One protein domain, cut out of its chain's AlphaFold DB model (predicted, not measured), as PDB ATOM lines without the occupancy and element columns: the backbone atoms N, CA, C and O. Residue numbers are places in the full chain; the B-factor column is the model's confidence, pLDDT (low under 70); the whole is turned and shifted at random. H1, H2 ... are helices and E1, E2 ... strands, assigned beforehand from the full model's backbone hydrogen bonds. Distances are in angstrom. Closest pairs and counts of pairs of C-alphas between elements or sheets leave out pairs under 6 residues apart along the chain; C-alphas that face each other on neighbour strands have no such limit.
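Overview. This is residues 2 to 81 of the 272 residues of an uncharacterized protein of Clostridiales bacterium (UniProt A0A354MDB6). What shape? Residues 68 to 81 of H3 stick out from a body of perpendicular H1 and H2 and loops round E1. What size? The printed part, 80 residues with H1, H2, E1, H3 in order, mostly helix, is loose, with radius of gyration of the C-alphas 16.1 A and spans 52 by 35 by 19 A.

Along the chain. Where does it begin? H1, residues 13 to 23, begins at C-alpha (0.827, 30.429, -10.444); H2 is residues 29 to 39. Where does it end? After E1, residues 56 to 58, H3, residues 60 to 81, ends at C-alpha (-22.949, 65.264, -19.899).

Arrangement. What touches? H1 and H2 touch, about perpendicular at 88 degrees; closest are the C-alphas of Tyr 16 and Ile 29, 6.4 A apart. What stays apart? H3 is apart from both. In each helix every O i to N i+4 pair is within hydrogen-bond range.

Size, cuts and confidence. Any long link? H2 to E1 is long. Any cut? The printed part has none; no printed residue is under pLDDT 70.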
ATOM      1  N   ARG A   2      -3.360  47.527 -17.770       72.25
ATOM      2  CA  ARG A   2      -4.190  48.705 -18.154       72.25
ATOM      3  C   ARG A   2      -5.708  48.476 -18.139       72.25
ATOM      4  O   ARG A   2      -6.445  49.425 -17.914       72.25
ATOM      5  N   ASN A   3      -6.140  47.243 -18.389       75.25
ATOM      6  CA  ASN A   3      -7.554  46.866 -18.441       75.25
ATOM      7  C   ASN A   3      -8.065  46.306 -17.102       75.25
ATOM      8  O   ASN A   3      -9.246  46.001 -16.990       75.25
ATOM      9  N   GLU A   4      -7.183  46.158 -16.109       76.62
ATOM     10  CA  GLU A   4      -7.556  45.702 -14.769       76.62
ATOM     11  C   GLU A   4      -8.108  46.881 -13.977       76.62
ATOM     12  O   GLU A   4      -7.527  47.968 -14.010       76.62
ATOM     13  N   SER A   5      -9.180  46.665 -13.217       78.06
ATOM     14  CA  SER A   5      -9.817  47.712 -12.405       78.06
ATOM     15  C   SER A   5      -8.874  48.331 -11.369       78.06
ATOM     16  O   SER A   5      -9.015  49.499 -11.021       78.06
ATOM     17  N   THR A   6      -7.890  47.566 -10.894       83.75
ATOM     18  CA  THR A   6      -6.917  48.001  -9.884       83.75
ATOM     19  C   THR A   6      -5.591  48.466 -10.481       83.75
ATOM     20  O   THR A   6      -4.718  48.921  -9.745       83.75
ATOM     21  N   TYR A   7      -5.400  48.329 -11.799       88.38
ATOM     22  CA  TYR A   7      -4.134  48.577 -12.500       88.38
ATOM     23  C   TYR A   7      -2.918  47.816 -11.950       88.38
ATOM     24  O   TYR A   7      -1.782  48.154 -12.288       88.38
ATOM     25  N   LYS A   8      -3.136  46.776 -11.140       90.06
ATOM     26  CA  LYS A   8      -2.095  45.887 -10.618       90.06
ATOM     27  C   LYS A   8      -2.068  44.576 -11.408       90.06
ATOM     28  O   LYS A   8      -3.055  44.206 -12.038       90.06
ATOM     29  N   LEU A   9      -0.928  43.893 -11.420       88.62
ATOM     30  CA  LEU A   9      -0.787  42.559 -12.002       88.62
ATOM     31  C   LEU A   9      -0.965  41.516 -10.891       88.62
ATOM     32  O   LEU A   9      -0.206  41.576  -9.927       88.62
ATOM     33  N   PRO A  10      -1.908  40.567 -10.991       88.31
ATOM     34  CA  PRO A  10      -2.022  39.499 -10.005       88.31
ATOM     35  C   PRO A  10      -0.821  38.550 -10.090       88.31
ATOM     36  O   PRO A  10      -0.482  38.061 -11.167       88.31
ATOM     37  N   LEU A  11      -0.200  38.262  -8.952       86.12
ATOM     38  CA  LEU A  11       0.881  37.296  -8.789       86.12
ATOM     39  C   LEU A  11       0.286  35.953  -8.363       86.12
ATOM     40  O   LEU A  11       0.112  35.664  -7.185       86.12
ATOM     41  N   ASN A  12      -0.094  35.137  -9.345       87.31
ATOM     42  CA  ASN A  12      -0.557  33.773  -9.116       87.31
ATOM     43  C   ASN A  12       0.245  32.788  -9.981       87.31
ATOM     44  O   ASN A  12       0.941  33.181 -10.920       87.31
ATOM     45  N   LYS A  13       0.116  31.486  -9.699       85.88
ATOM     46  CA  LYS A  13       0.827  30.429 -10.444       85.88
ATOM     47  C   LYS A  13       0.592  30.496 -11.956       85.88
ATOM     48  O   LYS A  13       1.492  30.166 -12.723       85.88
ATOM     49  N   ASN A  14      -0.586  30.937 -12.398       88.06
ATOM     50  CA  ASN A  14      -0.884  31.088 -13.820       88.06
ATOM     51  C   ASN A  14      -0.141  32.283 -14.429       88.06
ATOM     52  O   ASN A  14       0.345  32.163 -15.548       88.06
ATOM     53  N   THR A  15       0.024  33.386 -13.696       86.31
ATOM     54  CA  THR A  15       0.817  34.545 -14.125       86.31
ATOM     55  C   THR A  15       2.275  34.157 -14.354       86.31
ATOM     56  O   THR A  15       2.811  34.427 -15.426       86.31
ATOM     57  N   TYR A  16       2.901  33.460 -13.403       88.00
ATOM     58  CA  TYR A  16       4.294  33.019 -13.554       88.00
ATOM     59  C   TYR A  16       4.465  32.039 -14.723       88.00
ATOM     60  O   TYR A  16       5.394  32.176 -15.520       88.00
ATOM     61  N   ARG A  17       3.527  31.094 -14.890       87.75
ATOM     62  CA  ARG A  17       3.508  30.173 -16.041       87.75
ATOM     63  C   ARG A  17       3.351  30.909 -17.368       87.75
ATOM     64  O   ARG A  17       4.071  30.598 -18.311       87.75
ATOM     65  N   ALA A  18       2.451  31.888 -17.437       88.00
ATOM     66  CA  ALA A  18       2.234  32.686 -18.639       88.00
ATOM     67  C   ALA A  18       3.496  33.470 -19.024       88.00
ATOM     68  O   ALA A  18       3.889  33.443 -20.188       88.00
ATOM     69  N   ILE A  19       4.173  34.092 -18.049       87.75
ATOM     70  CA  ILE A  19       5.451  34.780 -18.282       87.75
ATOM     71  C   ILE A  19       6.492  33.785 -18.806       87.75
ATOM     72  O   ILE A  19       7.159  34.078 -19.798       87.75
ATOM     73  N   LYS A  20       6.585  32.585 -18.216       90.81
ATOM     74  CA  LYS A  20       7.527  31.542 -18.656       90.81
ATOM     75  C   LYS A  20       7.296  31.114 -20.094       90.81
ATOM     76  O   LYS A  20       8.237  31.054 -20.875       90.81
ATOM     77  N   MET A  21       6.039  30.860 -20.446       89.69
ATOM     78  CA  MET A  21       5.661  30.456 -21.798       89.69
ATOM     79  C   MET A  21       5.935  31.555 -22.827       89.69
ATOM     80  O   MET A  21       6.438  31.257 -23.903       89.69
ATOM     81  N   GLN A  22       5.627  32.816 -22.510       90.44
ATOM     82  CA  GLN A  22       5.813  33.939 -23.440       90.44
ATOM     83  C   GLN A  22       7.282  34.289 -23.667       90.44
ATOM     84  O   GLN A  22       7.657  34.693 -24.763       90.44
ATOM     85  N   THR A  23       8.100  34.172 -22.623       87.88
ATOM     86  CA  THR A  23       9.515  34.564 -22.670       87.88
ATOM     87  C   THR A  23      10.441  33.405 -23.038       87.88
ATOM     88  O   THR A  23      11.596  33.644 -23.374       87.88
ATOM     89  N   GLY A  24       9.957  32.158 -22.983       89.19
ATOM     90  CA  GLY A  24      10.736  30.963 -23.310       89.19
ATOM     91  C   GLY A  24      11.914  30.707 -22.366       89.19
ATOM     92  O   GLY A  24      12.839  29.988 -22.729       89.19
ATOM     93  N   THR A  25      11.921  31.310 -21.171       88.44
ATOM     94  CA  THR A  25      13.083  31.245 -20.273       88.44
ATOM     95  C   THR A  25      13.080  29.984 -19.416       88.44
ATOM     96  O   THR A  25      12.040  29.425 -19.051       88.44
ATOM     97  N   THR A  26      14.282  29.557 -19.042       88.00
ATOM     98  CA  THR A  26      14.521  28.496 -18.056       88.00
ATOM     99  C   THR A  26      14.681  29.036 -16.632       88.00
ATOM    100  O   THR A  26      14.749  28.245 -15.695       88.00
ATOM    101  N   ILE A  27      14.698  30.362 -16.469       89.25
ATOM    102  CA  ILE A  27      14.941  31.069 -15.208       89.25
ATOM    103  C   ILE A  27      13.761  30.863 -14.246       89.25
ATOM    104  O   ILE A  27      12.610  30.694 -14.666       89.25
ATOM    105  N   ASP A  28      14.048  30.885 -12.942       89.38
ATOM    106  CA  ASP A  28      13.011  31.007 -11.923       89.38
ATOM    107  C   ASP A  28      12.452  32.436 -11.908       89.38
ATOM    108  O   ASP A  28      13.066  33.385 -11.422       89.38
ATOM    109  N   ILE A  29      11.268  32.583 -12.489       88.50
ATOM    110  CA  ILE A  29      10.599  33.870 -12.667       88.50
ATOM    111  C   ILE A  29      10.112  34.432 -11.336       88.50
ATOM    112  O   ILE A  29      10.048  35.651 -11.186       88.50
ATOM    113  N   GLU A  30       9.747  33.573 -10.385       88.19
ATOM    114  CA  GLU A  30       9.263  34.032  -9.087       88.19
ATOM    115  C   GLU A  30      10.403  34.706  -8.323       88.19
ATOM    116  O   GLU A  30      10.254  35.852  -7.889       88.19
ATOM    117  N   GLN A  31      11.569  34.055  -8.293       88.19
ATOM    118  CA  GLN A  31      12.782  34.623  -7.714       88.19
ATOM    119  C   GLN A  31      13.244  35.874  -8.474       88.19
ATOM    120  O   GLN A  31      13.496  36.904  -7.859       88.19
ATOM    121  N   TYR A  32      13.255  35.838  -9.808       89.19
ATOM    122  CA  TYR A  32      13.649  36.994 -10.619       89.19
ATOM    123  C   TYR A  32      12.773  38.231 -10.356       89.19
ATOM    124  O   TYR A  32      13.278  39.347 -10.229       89.19
ATOM    125  N   ILE A  33      11.449  38.055 -10.257       87.62
ATOM    126  CA  ILE A  33      10.526  39.152  -9.930       87.62
ATOM    127  C   ILE A  33      10.773  39.651  -8.506       87.62
ATOM    128  O   ILE A  33      10.741  40.862  -8.279       87.62
ATOM    129  N   TYR A  34      11.022  38.747  -7.557       86.56
ATOM    130  CA  TYR A  34      11.351  39.113  -6.182       86.56
ATOM    131  C   TYR A  34      12.626  39.962  -6.114       86.56
ATOM    132  O   TYR A  34      12.620  41.020  -5.479       86.56
ATOM    133  N   ASP A  35      13.683  39.554  -6.813       88.00
ATOM    134  CA  ASP A  35      14.950  40.286  -6.871       88.00
ATOM    135  C   ASP A  35      14.733  41.674  -7.488       88.00
ATOM    136  O   ASP A  35      15.059  42.685  -6.867       88.00
ATOM    137  N   CYS A  36      14.026  41.753  -8.623       85.19
ATOM    138  CA  CYS A  36      13.685  43.023  -9.275       85.19
ATOM    139  C   CYS A  36      12.898  43.990  -8.372       85.19
ATOM    140  O   CYS A  36      13.019  45.209  -8.506       85.19
ATOM    141  N   VAL A  37      12.048  43.468  -7.482       87.44
ATOM    142  CA  VAL A  37      11.261  44.286  -6.548       87.44
ATOM    143  C   VAL A  37      12.110  44.774  -5.379       87.44
ATOM    144  O   VAL A  37      11.857  45.868  -4.880       87.44
ATOM    145  N   ASN A  38      13.077  43.985  -4.909       85.44
ATOM    146  CA  ASN A  38      13.834  44.290  -3.694       85.44
ATOM    147  C   ASN A  38      15.161  45.009  -3.949       85.44
ATOM    148  O   ASN A  38      15.568  45.802  -3.105       85.44
ATOM    149  N   GLU A  39      15.800  44.775  -5.093       84.12
ATOM    150  CA  GLU A  39      17.109  45.346  -5.435       84.12
ATOM    151  C   GLU A  39      17.052  46.870  -5.624       84.12
ATOM    152  O   GLU A  39      17.955  47.590  -5.211       84.12
ATOM    153  N   TYR A  40      15.951  47.384  -6.181       75.88
ATOM    154  CA  TYR A  40      15.800  48.800  -6.536       75.88
ATOM    155  C   TYR A  40      14.898  49.575  -5.567       75.88
ATOM    156  O   TYR A  40      14.193  50.499  -5.987       75.88
ATOM    157  N   LYS A  41      14.859  49.181  -4.289       81.38
ATOM    158  CA  LYS A  41      14.095  49.904  -3.264       81.38
ATOM    159  C   LYS A  41      14.878  51.101  -2.755       81.38
ATOM    160  O   LYS A  41      16.026  50.981  -2.343       81.38
ATOM    161  N   ASP A  42      14.214  52.245  -2.739       77.88
ATOM    162  CA  ASP A  42      14.723  53.440  -2.086       77.88
ATOM    163  C   ASP A  42      14.665  53.270  -0.557       77.88
ATOM    164  O   ASP A  42      13.621  52.905   0.000       77.88
ATOM    165  N   SER A  43      15.789  53.529   0.115       71.50
ATOM    166  CA  SER A  43      15.935  53.432   1.569       71.50
ATOM    167  C   SER A  43      15.061  54.427   2.332       71.50
ATOM    168  O   SER A  43      14.727  54.167   3.486       71.50
ATOM    169  N   GLU A  44      14.675  55.546   1.711       72.12
ATOM    170  CA  GLU A  44      13.893  56.596   2.378       72.12
ATOM    171  C   GLU A  44      12.383  56.372   2.258       72.12
ATOM    172  O   GLU A  44      11.636  56.542   3.221       72.12
ATOM    173  N   THR A  45      11.912  55.977   1.073       70.69
ATOM    174  CA  THR A  45      10.472  55.869   0.783       70.69
ATOM    175  C   THR A  45       9.941  54.438   0.808       70.69
ATOM    176  O   THR A  45       8.724  54.240   0.731       70.69
ATOM    177  N   GLY A  46      10.827  53.435   0.865       72.50
ATOM    178  CA  GLY A  46      10.485  52.010   0.811       72.50
ATOM    179  C   GLY A  46       9.856  51.559  -0.515       72.50
ATOM    180  O   GLY A  46       9.443  50.405  -0.640       72.50
ATOM    181  N   ASN A  47       9.760  52.460  -1.499       73.50
ATOM    182  CA  ASN A  47       9.166  52.214  -2.804       73.50
ATOM    183  C   ASN A  47      10.264  52.002  -3.846       73.50
ATOM    184  O   ASN A  47      11.214  52.777  -3.922       73.50
ATOM    185  N   GLY A  48      10.107  50.972  -4.677       79.25
ATOM    186  CA  GLY A  48      11.009  50.700  -5.794       79.25
ATOM    187  C   GLY A  48      10.399  51.016  -7.158       79.25
ATOM    188  O   GLY A  48       9.272  51.514  -7.282       79.25
ATOM    189  N   LEU A  49      11.140  50.672  -8.218       83.25
ATOM    190  CA  LEU A  49      10.641  50.705  -9.599       83.25
ATOM    191  C   LEU A  49       9.337  49.894  -9.741       83.25
ATOM    192  O   LEU A  49       8.363  50.337 -10.372       83.25
ATOM    193  N   PHE A  50       9.327  48.738  -9.079       86.94
ATOM    194  CA  PHE A  50       8.169  47.893  -8.859       86.94
ATOM    195  C   PHE A  50       7.977  47.662  -7.364       86.94
ATOM    196  O   PHE A  50       8.931  47.475  -6.618       86.94
ATOM    197  N   ASN A  51       6.717  47.649  -6.951       87.12
ATOM    198  CA  ASN A  51       6.282  47.274  -5.621       87.12
ATOM    199  C   ASN A  51       5.427  46.019  -5.744       87.12
ATOM    200  O   ASN A  51       4.618  45.902  -6.669       87.12
ATOM    201  N   ALA A  52       5.585  45.100  -4.803       86.75
ATOM    202  CA  ALA A  52       4.760  43.910  -4.727       86.75
ATOM    203  C   ALA A  52       4.187  43.743  -3.322       86.75
ATOM    204  O   ALA A  52       4.843  44.048  -2.326       86.75
ATOM    205  N   ASP A  53       2.959  43.240  -3.267       84.19
ATOM    206  CA  ASP A  53       2.391  42.585  -2.096       84.19
ATOM    207  C   ASP A  53       2.318  41.071  -2.357       84.19
ATOM    208  O   ASP A  53       2.763  40.585  -3.397       84.19
ATOM    209  N   LYS A  54       1.757  40.307  -1.412       78.31
ATOM    210  CA  LYS A  54       1.654  38.842  -1.525       78.31
ATOM    211  C   LYS A  54       0.873  38.368  -2.758       78.31
ATOM    212  O   LYS A  54       1.050  37.233  -3.178       78.31
ATOM    213  N   ASN A  55       0.007  39.214  -3.313       84.81
ATOM    214  CA  ASN A  55      -0.959  38.844  -4.343       84.81
ATOM    215  C   ASN A  55      -0.813  39.670  -5.628       84.81
ATOM    216  O   ASN A  55      -1.379  39.287  -6.651       84.81
ATOM    217  N   HIS A  56      -0.107  40.803  -5.605       89.56
ATOM    218  CA  HIS A  56      -0.076  41.758  -6.704       89.56
ATOM    219  C   HIS A  56       1.278  42.444  -6.870       89.56
ATOM    220  O   HIS A  56       1.929  42.818  -5.902       89.56
ATOM    221  N   LEU A  57       1.622  42.728  -8.125       89.94
ATOM    222  CA  LEU A  57       2.760  43.534  -8.555       89.94
ATOM    223  C   LEU A  57       2.260  44.828  -9.207       89.94
ATOM    224  O   LEU A  57       1.350  44.807 -10.043       89.94
ATOM    225  N   TRP A  58       2.847  45.972  -8.865       90.50
ATOM    226  CA  TRP A  58       2.519  47.256  -9.486       90.50
ATOM    227  C   TRP A  58       3.714  48.203  -9.535       90.50
ATOM    228  O   TRP A  58       4.721  48.014  -8.871       90.50
ATOM    229  N   SER A  59       3.583  49.273 -10.316       89.00
ATOM    230  CA  SER A  59       4.524  50.393 -10.293       89.00
ATOM    231  C   SER A  59       3.813  51.636  -9.772       89.00
ATOM    232  O   SER A  59       2.767  52.022 -10.305       89.00
ATOM    233  N   ALA A  60       4.380  52.294  -8.759       86.56
ATOM    234  CA  ALA A  60       3.817  53.526  -8.198       86.56
ATOM    235  C   ALA A  60       3.712  54.641  -9.255       86.56
ATOM    236  O   ALA A  60       2.709  55.350  -9.337       86.56
ATOM    237  N   SER A  61       4.713  54.749 -10.135       86.88
ATOM    238  CA  SER A  61       4.699  55.702 -11.252       86.88
ATOM    239  C   SER A  61       3.585  55.400 -12.259       86.88
ATOM    240  O   SER A  61       2.939  56.311 -12.782       86.88
ATOM    241  N   PHE A  62       3.316  54.118 -12.519       88.75
ATOM    242  CA  PHE A  62       2.211  53.721 -13.385       88.75
ATOM    243  C   PHE A  62       0.851  54.072 -12.771       88.75
ATOM    244  O   PHE A  62       0.041  54.679 -13.469       88.75
ATOM    245  N   LEU A  63       0.635  53.796 -11.479       89.19
ATOM    246  CA  LEU A  63      -0.615  54.146 -10.792       89.19
ATOM    247  C   LEU A  63      -0.909  55.650 -10.854       89.19
ATOM    248  O   LEU A  63      -1.997  56.023 -11.279       89.19
ATOM    249  N   ARG A  64       0.080  56.514 -10.580       89.00
ATOM    250  CA  ARG A  64      -0.082  57.982 -10.698       89.00
ATOM    251  C   ARG A  64      -0.486  58.428 -12.106       89.00
ATOM    252  O   ARG A  64      -1.271  59.358 -12.281       89.00
ATOM    253  N   ARG A  65       0.055  57.777 -13.144       89.94
ATOM    254  CA  ARG A  65      -0.327  58.069 -14.536       89.94
ATOM    255  C   ARG A  65      -1.748  57.605 -14.850       89.94
ATOM    256  O   ARG A  65      -2.433  58.298 -15.600       89.94
ATOM    257  N   MET A  66      -2.170  56.465 -14.303       90.06
ATOM    258  CA  MET A  66      -3.526  55.944 -14.493       90.06
ATOM    259  C   MET A  66      -4.565  56.779 -13.742       90.06
ATOM    260  O   MET A  66      -5.598  57.096 -14.318       90.06
ATOM    261  N   GLU A  67      -4.260  57.237 -12.530       89.50
ATOM    262  CA  GLU A  67      -5.103  58.171 -11.773       89.50
ATOM    263  C   GLU A  67      -5.332  59.472 -12.556       89.50
ATOM    264  O   GLU A  67      -6.468  59.839 -12.851       89.50
ATOM    265  N   LYS A  68      -4.254  60.100 -13.049       91.06
ATOM    266  CA  LYS A  68      -4.354  61.287 -13.916       91.06
ATOM    267  C   LYS A  68      -5.164  61.023 -15.192       91.06
ATOM    268  O   LYS A  68      -5.818  61.929 -15.716       91.06
ATOM    269  N   TYR A  69      -5.085  59.811 -15.738       88.31
ATOM    270  CA  TYR A  69      -5.859  59.420 -16.913       88.31
ATOM    271  C   TYR A  69      -7.356  59.317 -16.597       88.31
ATOM    272  O   TYR A  69      -8.163  59.860 -17.357       88.31
ATOM    273  N   GLU A  70      -7.726  58.681 -15.485       88.62
ATOM    274  CA  GLU A  70      -9.122  58.576 -15.047       88.62
ATOM    275  C   GLU A  70      -9.706  59.951 -14.695       88.62
ATOM    276  O   GLU A  70     -10.796  60.274 -15.167       88.62
ATOM    277  N   ASP A  71      -8.949  60.835 -14.038       91.44
ATOM    278  CA  ASP A  71      -9.357  62.228 -13.801       91.44
ATOM    279  C   ASP A  71      -9.688  62.976 -15.100       91.44
ATOM    280  O   ASP A  71     -10.682  63.703 -15.205       91.44
ATOM    281  N   LEU A  72      -8.842  62.824 -16.122       90.31
ATOM    282  CA  LEU A  72      -9.065  63.444 -17.429       90.31
ATOM    283  C   LEU A  72     -10.283  62.848 -18.134       90.31
ATOM    284  O   LEU A  72     -11.042  63.580 -18.780       90.31
ATOM    285  N   LYS A  73     -10.462  61.532 -18.042       88.88
ATOM    286  CA  LYS A  73     -11.597  60.815 -18.622       88.88
ATOM    287  C   LYS A  73     -12.905  61.235 -17.956       88.88
ATOM    288  O   LYS A  73     -13.859  61.550 -18.670       88.88
ATOM    289  N   GLU A  74     -12.924  61.357 -16.634       91.12
ATOM    290  CA  GLU A  74     -14.096  61.799 -15.883       91.12
ATOM    291  C   GLU A  74     -14.419  63.273 -16.166       91.12
ATOM    292  O   GLU A  74     -15.555  63.594 -16.511       91.12
ATOM    293  N   LYS A  75     -13.420  64.168 -16.199       91.62
ATOM    294  CA  LYS A  75     -13.622  65.572 -16.620       91.62
ATOM    295  C   LYS A  75     -14.227  65.679 -18.022       91.62
ATOM    296  O   LYS A  75     -15.107  66.507 -18.265       91.62
ATOM    297  N   ARG A  76     -13.785  64.835 -18.961       89.25
ATOM    298  CA  ARG A  76     -14.348  64.779 -20.324       89.25
ATOM    299  C   ARG A  76     -15.785  64.268 -20.320       89.25
ATOM    300  O   ARG A  76     -16.619  64.840 -21.023       89.25
ATOM    301  N   LYS A  77     -16.083  63.240 -19.524       88.44
ATOM    302  CA  LYS A  77     -17.432  62.688 -19.359       88.44
ATOM    303  C   LYS A  77     -18.387  63.718 -18.755       88.44
ATOM    304  O   LYS A  77     -19.455  63.947 -19.313       88.44
ATOM    305  N   GLN A  78     -17.977  64.416 -17.698       87.00
ATOM    306  CA  GLN A  78     -18.749  65.502 -17.085       87.00
ATOM    307  C   GLN A  78     -18.996  66.652 -18.070       87.00
ATOM    308  O   GLN A  78     -20.132  67.105 -18.222       87.00
ATOM    309  N   ALA A  79     -17.971  67.078 -18.816       83.81
ATOM    310  CA  ALA A  79     -18.120  68.108 -19.844       83.81
ATOM    311  C   ALA A  79     -19.055  67.671 -20.988       83.81
ATOM    312  O   ALA A  79     -19.791  68.498 -21.532       83.81
ATOM    313  N   ALA A  80     -19.045  66.389 -21.359       83.62
ATOM    314  CA  ALA A  80     -19.993  65.833 -22.317       83.62
ATOM    315  C   ALA A  80     -21.416  65.837 -21.741       83.62
ATOM    316  O   ALA A  80     -22.300  66.435 -22.346       83.62
ATOM    317  N   ASN A  81     -21.633  65.293 -20.544       83.94
ATOM    318  CA  ASN A  81     -22.949  65.264 -19.899       83.94
ATOM    319  C   ASN A  81     -23.542  66.672 -19.723       83.94
ATOM    320  O   ASN A  81     -24.703  66.894 -20.059       83.94
TER     321      ASN A  81